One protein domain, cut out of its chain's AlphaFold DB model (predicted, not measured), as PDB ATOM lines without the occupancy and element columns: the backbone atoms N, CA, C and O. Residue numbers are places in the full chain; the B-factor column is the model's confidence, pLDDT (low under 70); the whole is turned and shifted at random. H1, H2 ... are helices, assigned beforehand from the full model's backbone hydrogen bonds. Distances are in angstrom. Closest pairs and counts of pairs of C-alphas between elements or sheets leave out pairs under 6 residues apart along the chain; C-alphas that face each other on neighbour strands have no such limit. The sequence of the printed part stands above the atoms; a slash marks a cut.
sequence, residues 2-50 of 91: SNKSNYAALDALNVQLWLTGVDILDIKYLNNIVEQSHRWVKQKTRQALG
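This is residues 2 to 50 of the 91 residues of the protein "Transposase" of Vibrio parahaemolyticus (UniProt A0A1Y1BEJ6). A long, free-standing helix, H2, makes one arm of an open, elongated L, and a shorter helix, H1, makes the other, with a link that folds back between them. The printed part has 49 residues with two named helices, H1 then H2, and no named strand; the class is all helix. It is extended, with a radius of gyration of the C-alphas of 15.4 A and spans of 46 by 24 by 19 A.

Look first at H2, residues 28 to 48, then at H1, residues 4 to 18: the two are apart, with no C-alpha of one within 8 A of the other. Residues 27 to 50 stand free, and so do residues 16 to 21, of which 16 to 18 belong to H1. In H1 every O i to N i+4 pair is within hydrogen-bond range; in H2, 15 of 17 are.

Find C-alpha 28 at (-45.385, -28.329, 16.049); from there H2 runs 30.3 A to C-alpha 48 at (-24.996, -10.799, 2.085). H1 begins at C-alpha 4, (-51.755, -35.973, 4.114), and runs 21.3 A.

The C-alphas farthest apart, those of Leu 19 and Gly 50, are 47.3 A apart. The printed part has no cut, and the link from H1 to H2 is short. Look for pLDDT under 70 at residues 2 to 6 and 21 to 26.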
ATOM      1  N   SER A   2     -50.316 -28.868   6.175       43.25
ATOM      2  CA  SER A   2     -49.370 -29.970   5.934       43.25
ATOM      3  C   SER A   2     -50.134 -31.103   5.243       43.25
ATOM      4  O   SER A   2     -51.252 -31.425   5.644       43.25
ATOM      5  N   ASN A   3     -49.588 -31.597   4.138       51.44
ATOM      6  CA  ASN A   3     -50.238 -32.492   3.184       51.44
ATOM      7  C   ASN A   3     -50.370 -33.910   3.781       51.44
ATOM      8  O   ASN A   3     -49.439 -34.372   4.437       51.44
ATOM      9  N   LYS A   4     -51.493 -34.616   3.561       58.97
ATOM     10  CA  LYS A   4     -51.755 -35.973   4.114       58.97
ATOM     11  C   LYS A   4     -50.626 -36.974   3.826       58.97
ATOM     12  O   LYS A   4     -50.370 -37.864   4.630       58.97
ATOM     13  N   SER A   5     -49.940 -36.801   2.700       57.72
ATOM     14  CA  SER A   5     -48.777 -37.592   2.291       57.72
ATOM     15  C   SER A   5     -47.583 -37.463   3.243       57.72
ATOM     16  O   SER A   5     -46.919 -38.456   3.519       57.72
ATOM     17  N   ASN A   6     -47.331 -36.269   3.788       65.12
ATOM     18  CA  ASN A   6     -46.215 -36.041   4.708       65.12
ATOM     19  C   ASN A   6     -46.447 -36.732   6.054       65.12
ATOM     20  O   ASN A   6     -45.497 -37.221   6.651       65.12
ATOM     21  N   TYR A   7     -47.703 -36.803   6.501       70.56
ATOM     22  CA  TYR A   7     -48.065 -37.479   7.745       70.56
ATOM     23  C   TYR A   7     -47.831 -38.990   7.647       70.56
ATOM     24  O   TYR A   7     -47.197 -39.566   8.519       70.56
ATOM     25  N   ALA A   8     -48.259 -39.617   6.547       76.31
ATOM     26  CA  ALA A   8     -48.031 -41.045   6.318       76.31
ATOM     27  C   ALA A   8     -46.534 -41.392   6.198       76.31
ATOM     28  O   ALA A   8     -46.095 -42.421   6.702       76.31
ATOM     29  N   ALA A   9     -45.741 -40.522   5.560       75.38
ATOM     30  CA  ALA A   9     -44.293 -40.699   5.470       75.38
ATOM     31  C   ALA A   9     -43.602 -40.549   6.838       75.38
ATOM     32  O   ALA A   9     -42.720 -41.340   7.164       75.38
ATOM     33  N   LEU A  10     -44.015 -39.565   7.646       71.81
ATOM     34  CA  LEU A  10     -43.521 -39.385   9.014       71.81
ATOM     35  C   LEU A  10     -43.872 -40.575   9.907       71.81
ATOM     36  O   LEU A  10     -43.006 -41.044  10.634       71.81
ATOM     37  N   ASP A  11     -45.100 -41.080   9.822       75.94
ATOM     38  CA  ASP A  11     -45.566 -42.220  10.615       75.94
ATOM     39  C   ASP A  11     -44.764 -43.492  10.290       75.94
ATOM     40  O   ASP A  11     -44.242 -44.153  11.185       75.94
ATOM     41  N   ALA A  12     -44.537 -43.767   8.999       81.06
ATOM     42  CA  ALA A  12     -43.701 -44.884   8.560       81.06
ATOM     43  C   ALA A  12     -42.241 -44.767   9.044       81.06
ATOM     44  O   ALA A  12     -41.647 -45.756   9.478       81.06
ATOM     45  N   LEU A  13     -41.665 -43.561   9.003       76.69
ATOM     46  CA  LEU A  13     -40.315 -43.305   9.517       76.69
ATOM     47  C   LEU A  13     -40.243 -43.453  11.037       76.69
ATOM     48  O   LEU A  13     -39.267 -43.999  11.547       76.69
ATOM     49  N   ASN A  14     -41.271 -43.002  11.755       74.62
ATOM     50  CA  ASN A  14     -41.322 -43.083  13.208       74.62
ATOM     51  C   ASN A  14     -41.391 -44.540  13.680       74.62
ATOM     52  O   ASN A  14     -40.650 -44.929  14.576       74.62
ATOM     53  N   VAL A  15     -42.187 -45.378  13.007       77.94
ATOM     54  CA  VAL A  15     -42.242 -46.829  13.261       77.94
ATOM     55  C   VAL A  15     -40.863 -47.474  13.099       77.94
ATOM     56  O   VAL A  15     -40.459 -48.292  13.925       77.94
ATOM     57  N   GLN A  16     -40.115 -47.100  12.060       77.94
ATOM     58  CA  GLN A  16     -38.795 -47.672  11.806       77.94
ATOM     59  C   GLN A  16     -37.724 -47.175  12.789       77.94
ATOM     60  O   GLN A  16     -36.843 -47.942  13.174       77.94
ATOM     61  N   LEU A  17     -37.800 -45.914  13.217       75.44
ATOM     62  CA  LEU A  17     -36.861 -45.317  14.167       75.44
ATOM     63  C   LEU A  17     -37.139 -45.729  15.617       75.44
ATOM     64  O   LEU A  17     -36.189 -45.916  16.382       75.44
ATOM     65  N   TRP A  18     -38.398 -46.001  15.963       72.25
ATOM     66  CA  TRP A  18     -38.776 -46.553  17.263       72.25
ATOM     67  C   TRP A  18     -38.081 -47.892  17.537       72.25
ATOM     68  O   TRP A  18     -37.554 -48.116  18.625       72.25
ATOM     69  N   LEU A  19     -37.953 -48.744  16.511       74.94
ATOM     70  CA  LEU A  19     -37.206 -50.008  16.587       74.94
ATOM     71  C   LEU A  19     -35.706 -49.814  16.864       74.94
ATOM     72  O   LEU A  19     -35.037 -50.736  17.323       74.94
ATOM     73  N   THR A  20     -35.179 -48.617  16.603       79.75
ATOM     74  CA  THR A  20     -33.795 -48.224  16.902       79.75
ATOM     75  C   THR A  20     -33.661 -47.405  18.192       79.75
ATOM     76  O   THR A  20     -32.561 -46.975  18.527       79.75
ATOM     77  N   GLY A  21     -34.761 -47.206  18.930       69.44
ATOM     78  CA  GLY A  21     -34.796 -46.436  20.177       69.44
ATOM     79  C   GLY A  21     -34.839 -44.916  19.987       69.44
ATOM     80  O   GLY A  21     -34.466 -44.187  20.904       69.44
ATOM     81  N   VAL A  22     -35.255 -44.428  18.813       68.00
ATOM     82  CA  VAL A  22     -35.370 -42.997  18.496       68.00
ATOM     83  C   VAL A  22     -36.832 -42.647  18.217       68.00
ATOM     84  O   VAL A  22     -37.402 -43.129  17.243       68.00
ATOM     85  N   ASP A  23     -37.411 -41.762  19.029       61.75
ATOM     86  CA  ASP A  23     -38.774 -41.251  18.833       61.75
ATOM     87  C   ASP A  23     -38.758 -39.923  18.059       61.75
ATOM     88  O   ASP A  23     -38.212 -38.921  18.530       61.75
ATOM     89  N   ILE A  24     -39.398 -39.878  16.885       64.31
ATOM     90  CA  ILE A  24     -39.712 -38.624  16.191       64.31
ATOM     91  C   ILE A  24     -41.069 -38.129  16.688       64.31
ATOM     92  O   ILE A  24     -42.121 -38.684  16.373       64.31
ATOM     93  N   LEU A  25     -41.060 -37.028  17.431       66.31
ATOM     94  CA  LEU A  25     -42.283 -36.350  17.842       66.31
ATOM     95  C   LEU A  25     -42.556 -35.190  16.874       66.31
ATOM     96  O   LEU A  25     -41.761 -34.251  16.801       66.31
ATOM     97  N   ASP A  26     -43.690 -35.212  16.161       65.75
ATOM     98  CA  ASP A  26     -44.172 -34.058  15.378       65.75
ATOM     99  C   ASP A  26     -44.748 -32.989  16.322       65.75
ATOM    100  O   ASP A  26     -45.946 -32.698  16.387       65.75
ATOM    101  N   ILE A  27     -43.867 -32.430  17.150       73.25
ATOM    102  CA  ILE A  27     -44.210 -31.353  18.063       73.25
ATOM    103  C   ILE A  27     -44.089 -30.067  17.266       73.25
ATOM    104  O   ILE A  27     -43.021 -29.460  17.163       73.25
ATOM    105  N   LYS A  28     -45.233 -29.610  16.753       74.00
ATOM    106  CA  LYS A  28     -45.385 -28.329  16.049       74.00
ATOM    107  C   LYS A  28     -44.662 -27.167  16.745       74.00
ATOM    108  O   LYS A  28     -44.135 -26.282  16.078       74.00
ATOM    109  N   TYR A  29     -44.624 -27.172  18.078       74.50
ATOM    110  CA  TYR A  29     -43.900 -26.181  18.874       74.50
ATOM    111  C   TYR A  29     -42.371 -26.248  18.691       74.50
ATOM    112  O   TYR A  29     -41.755 -25.224  18.403       74.50
ATOM    113  N   LEU A  30     -41.764 -27.437  18.786       79.88
ATOM    114  CA  LEU A  30     -40.329 -27.646  18.556       79.88
ATOM    115  C   LEU A  30     -39.956 -27.336  17.105       79.88
ATOM    116  O   LEU A  30     -38.965 -26.651  16.866       79.88
ATOM    117  N   ASN A  31     -40.797 -27.745  16.149       83.81
ATOM    118  CA  ASN A  31     -40.587 -27.404  14.746       83.81
ATOM    119  C   ASN A  31     -40.602 -25.882  14.527       83.81
ATOM    120  O   ASN A  31     -39.733 -25.346  13.851       83.81
ATOM    121  N   ASN A  32     -41.519 -25.156  15.172       86.25
ATOM    122  CA  ASN A  32     -41.562 -23.698  15.079       86.25
ATOM    123  C   ASN A  32     -40.307 -23.029  15.680       86.25
ATOM    124  O   ASN A  32     -39.823 -22.054  15.112       86.25
ATOM    125  N   ILE A  33     -39.735 -23.552  16.774       86.19
ATOM    126  CA  ILE A  33     -38.453 -23.057  17.322       86.19
ATOM    127  C   ILE A  33     -37.316 -23.268  16.314       86.19
ATOM    128  O   ILE A  33     -36.545 -22.344  16.040       86.19
ATOM    129  N   VAL A  34     -37.229 -24.467  15.732       85.75
ATOM    130  CA  VAL A  34     -36.210 -24.804  14.729       85.75
ATOM    131  C   VAL A  34     -36.365 -23.902  13.501       85.75
ATOM    132  O   VAL A  34     -35.417 -23.215  13.115       85.75
ATOM    133  N   GLU A  35     -37.567 -23.796  12.939       86.88
ATOM    134  CA  GLU A  35     -37.871 -22.922  11.801       86.88
ATOM    135  C   GLU A  35     -37.538 -21.448  12.080       86.88
ATOM    136  O   GLU A  35     -36.952 -20.769  11.227       86.88
ATOM    137  N   GLN A  36     -37.856 -20.950  13.280       87.50
ATOM    138  CA  GLN A  36     -37.514 -19.590  13.697       87.50
ATOM    139  C   GLN A  36     -36.002 -19.377  13.778       87.50
ATOM    140  O   GLN A  36     -35.507 -18.370  13.262       87.50
ATOM    141  N   SER A  37     -35.255 -20.327  14.347       88.06
ATOM    142  CA  SER A  37     -33.792 -20.233  14.440       88.06
ATOM    143  C   SER A  37     -33.132 -20.149  13.056       88.06
ATOM    144  O   SER A  37     -32.262 -19.308  12.812       88.06
ATOM    145  N   HIS A  38     -33.629 -20.922  12.083       91.62
ATOM    146  CA  HIS A  38     -33.144 -20.872  10.705       91.62
ATOM    147  C   HIS A  38     -33.477 -19.559   9.995       91.62
ATOM    148  O   HIS A  38     -32.760 -19.162   9.068       91.62
ATOM    149  N   ARG A  39     -34.551 -18.869  10.394       92.38
ATOM    150  CA  ARG A  39     -34.965 -17.606   9.769       92.38
ATOM    151  C   ARG A  39     -33.883 -16.539   9.902       92.38
ATOM    152  O   ARG A  39     -33.626 -15.822   8.935       92.38
ATOM    153  N   TRP A  40     -33.210 -16.486  11.050       87.50
ATOM    154  CA  TRP A  40     -32.139 -15.523  11.303       87.50
ATOM    155  C   TRP A  40     -30.924 -15.766  10.409       87.50
ATOM    156  O   TRP A  40     -30.416 -14.832   9.784       87.50
ATOM    157  N   VAL A  41     -30.504 -17.028  10.287       89.62
ATOM    158  CA  VAL A  41     -29.394 -17.436   9.412       89.62
ATOM    159  C   VAL A  41     -29.714 -17.084   7.961       89.62
ATOM    160  O   VAL A  41     -28.953 -16.369   7.313       89.62
ATOM    161  N   LYS A  42     -30.899 -17.480   7.477       91.94
ATOM    162  CA  LYS A  42     -31.352 -17.174   6.111       91.94
ATOM    163  C   LYS A  42     -31.423 -15.670   5.843       91.94
ATOM    164  O   LYS A  42     -31.118 -15.236   4.733       91.94
ATOM    165  N   GLN A  43     -31.820 -14.867   6.832       91.00
ATOM    166  CA  GLN A  43     -31.858 -13.413   6.698       91.00
ATOM    167  C   GLN A  43     -30.455 -12.820   6.522       91.00
ATOM    168  O   GLN A  43     -30.275 -12.006   5.618       91.00
ATOM    169  N   LYS A  44     -29.468 -13.241   7.328       89.31
ATOM    170  CA  LYS A  44     -28.073 -12.788   7.176       89.31
ATOM    171  C   LYS A  44     -27.522 -13.155   5.799       89.31
ATOM    172  O   LYS A  44     -26.994 -12.293   5.102       89.31
ATOM    173  N   THR A  45     -27.732 -14.398   5.360       89.88
ATOM    174  CA  THR A  45     -27.299 -14.852   4.030       89.88
ATOM    175  C   THR A  45     -27.955 -14.035   2.919       89.88
ATOM    176  O   THR A  45     -27.280 -13.603   1.992       89.88
ATOM    177  N   ARG A  46     -29.260 -13.749   3.020       91.88
ATOM    178  CA  ARG A  46     -29.963 -12.939   2.016       91.88
ATOM    179  C   ARG A  46     -29.456 -11.499   1.952       91.88
ATOM    180  O   ARG A  46     -29.372 -10.948   0.863       91.88
ATOM    181  N   GLN A  47     -29.104 -10.910   3.092       89.12
ATOM    182  CA  GLN A  47     -28.490  -9.581   3.141       89.12
ATOM    183  C   GLN A  47     -27.084  -9.572   2.533       89.12
ATOM    184  O   GLN A  47     -26.711  -8.583   1.912       89.12
ATOM    185  N   ALA A  48     -26.331 -10.667   2.664       91.69
ATOM    186  CA  ALA A  48     -24.996 -10.799   2.085       91.69
ATOM    187  C   ALA A  48     -25.000 -10.922   0.547       91.69
ATOM    188  O   ALA A  48     -24.079 -10.440  -0.103       91.69
ATOM    189  N   LEU A  49     -26.040 -11.522  -0.046       91.00
ATOM    190  CA  LEU A  49     -26.116 -11.775  -1.495       91.00
ATOM    191  C   LEU A  49     -26.172 -10.509  -2.371       91.00
ATOM    192  O   LEU A  49     -25.909 -10.595  -3.564       91.00
ATOM    193  N   GLY A  50     -26.531  -9.349  -1.812       89.69
ATOM    194  CA  GLY A  50     -26.621  -8.089  -2.561       89.69
ATOM    195  C   GLY A  50     -25.289  -7.358  -2.769       89.69
ATOM    196  O   GLY A  50     -25.270  -6.325  -3.434       89.69
TER     197      GLY A  50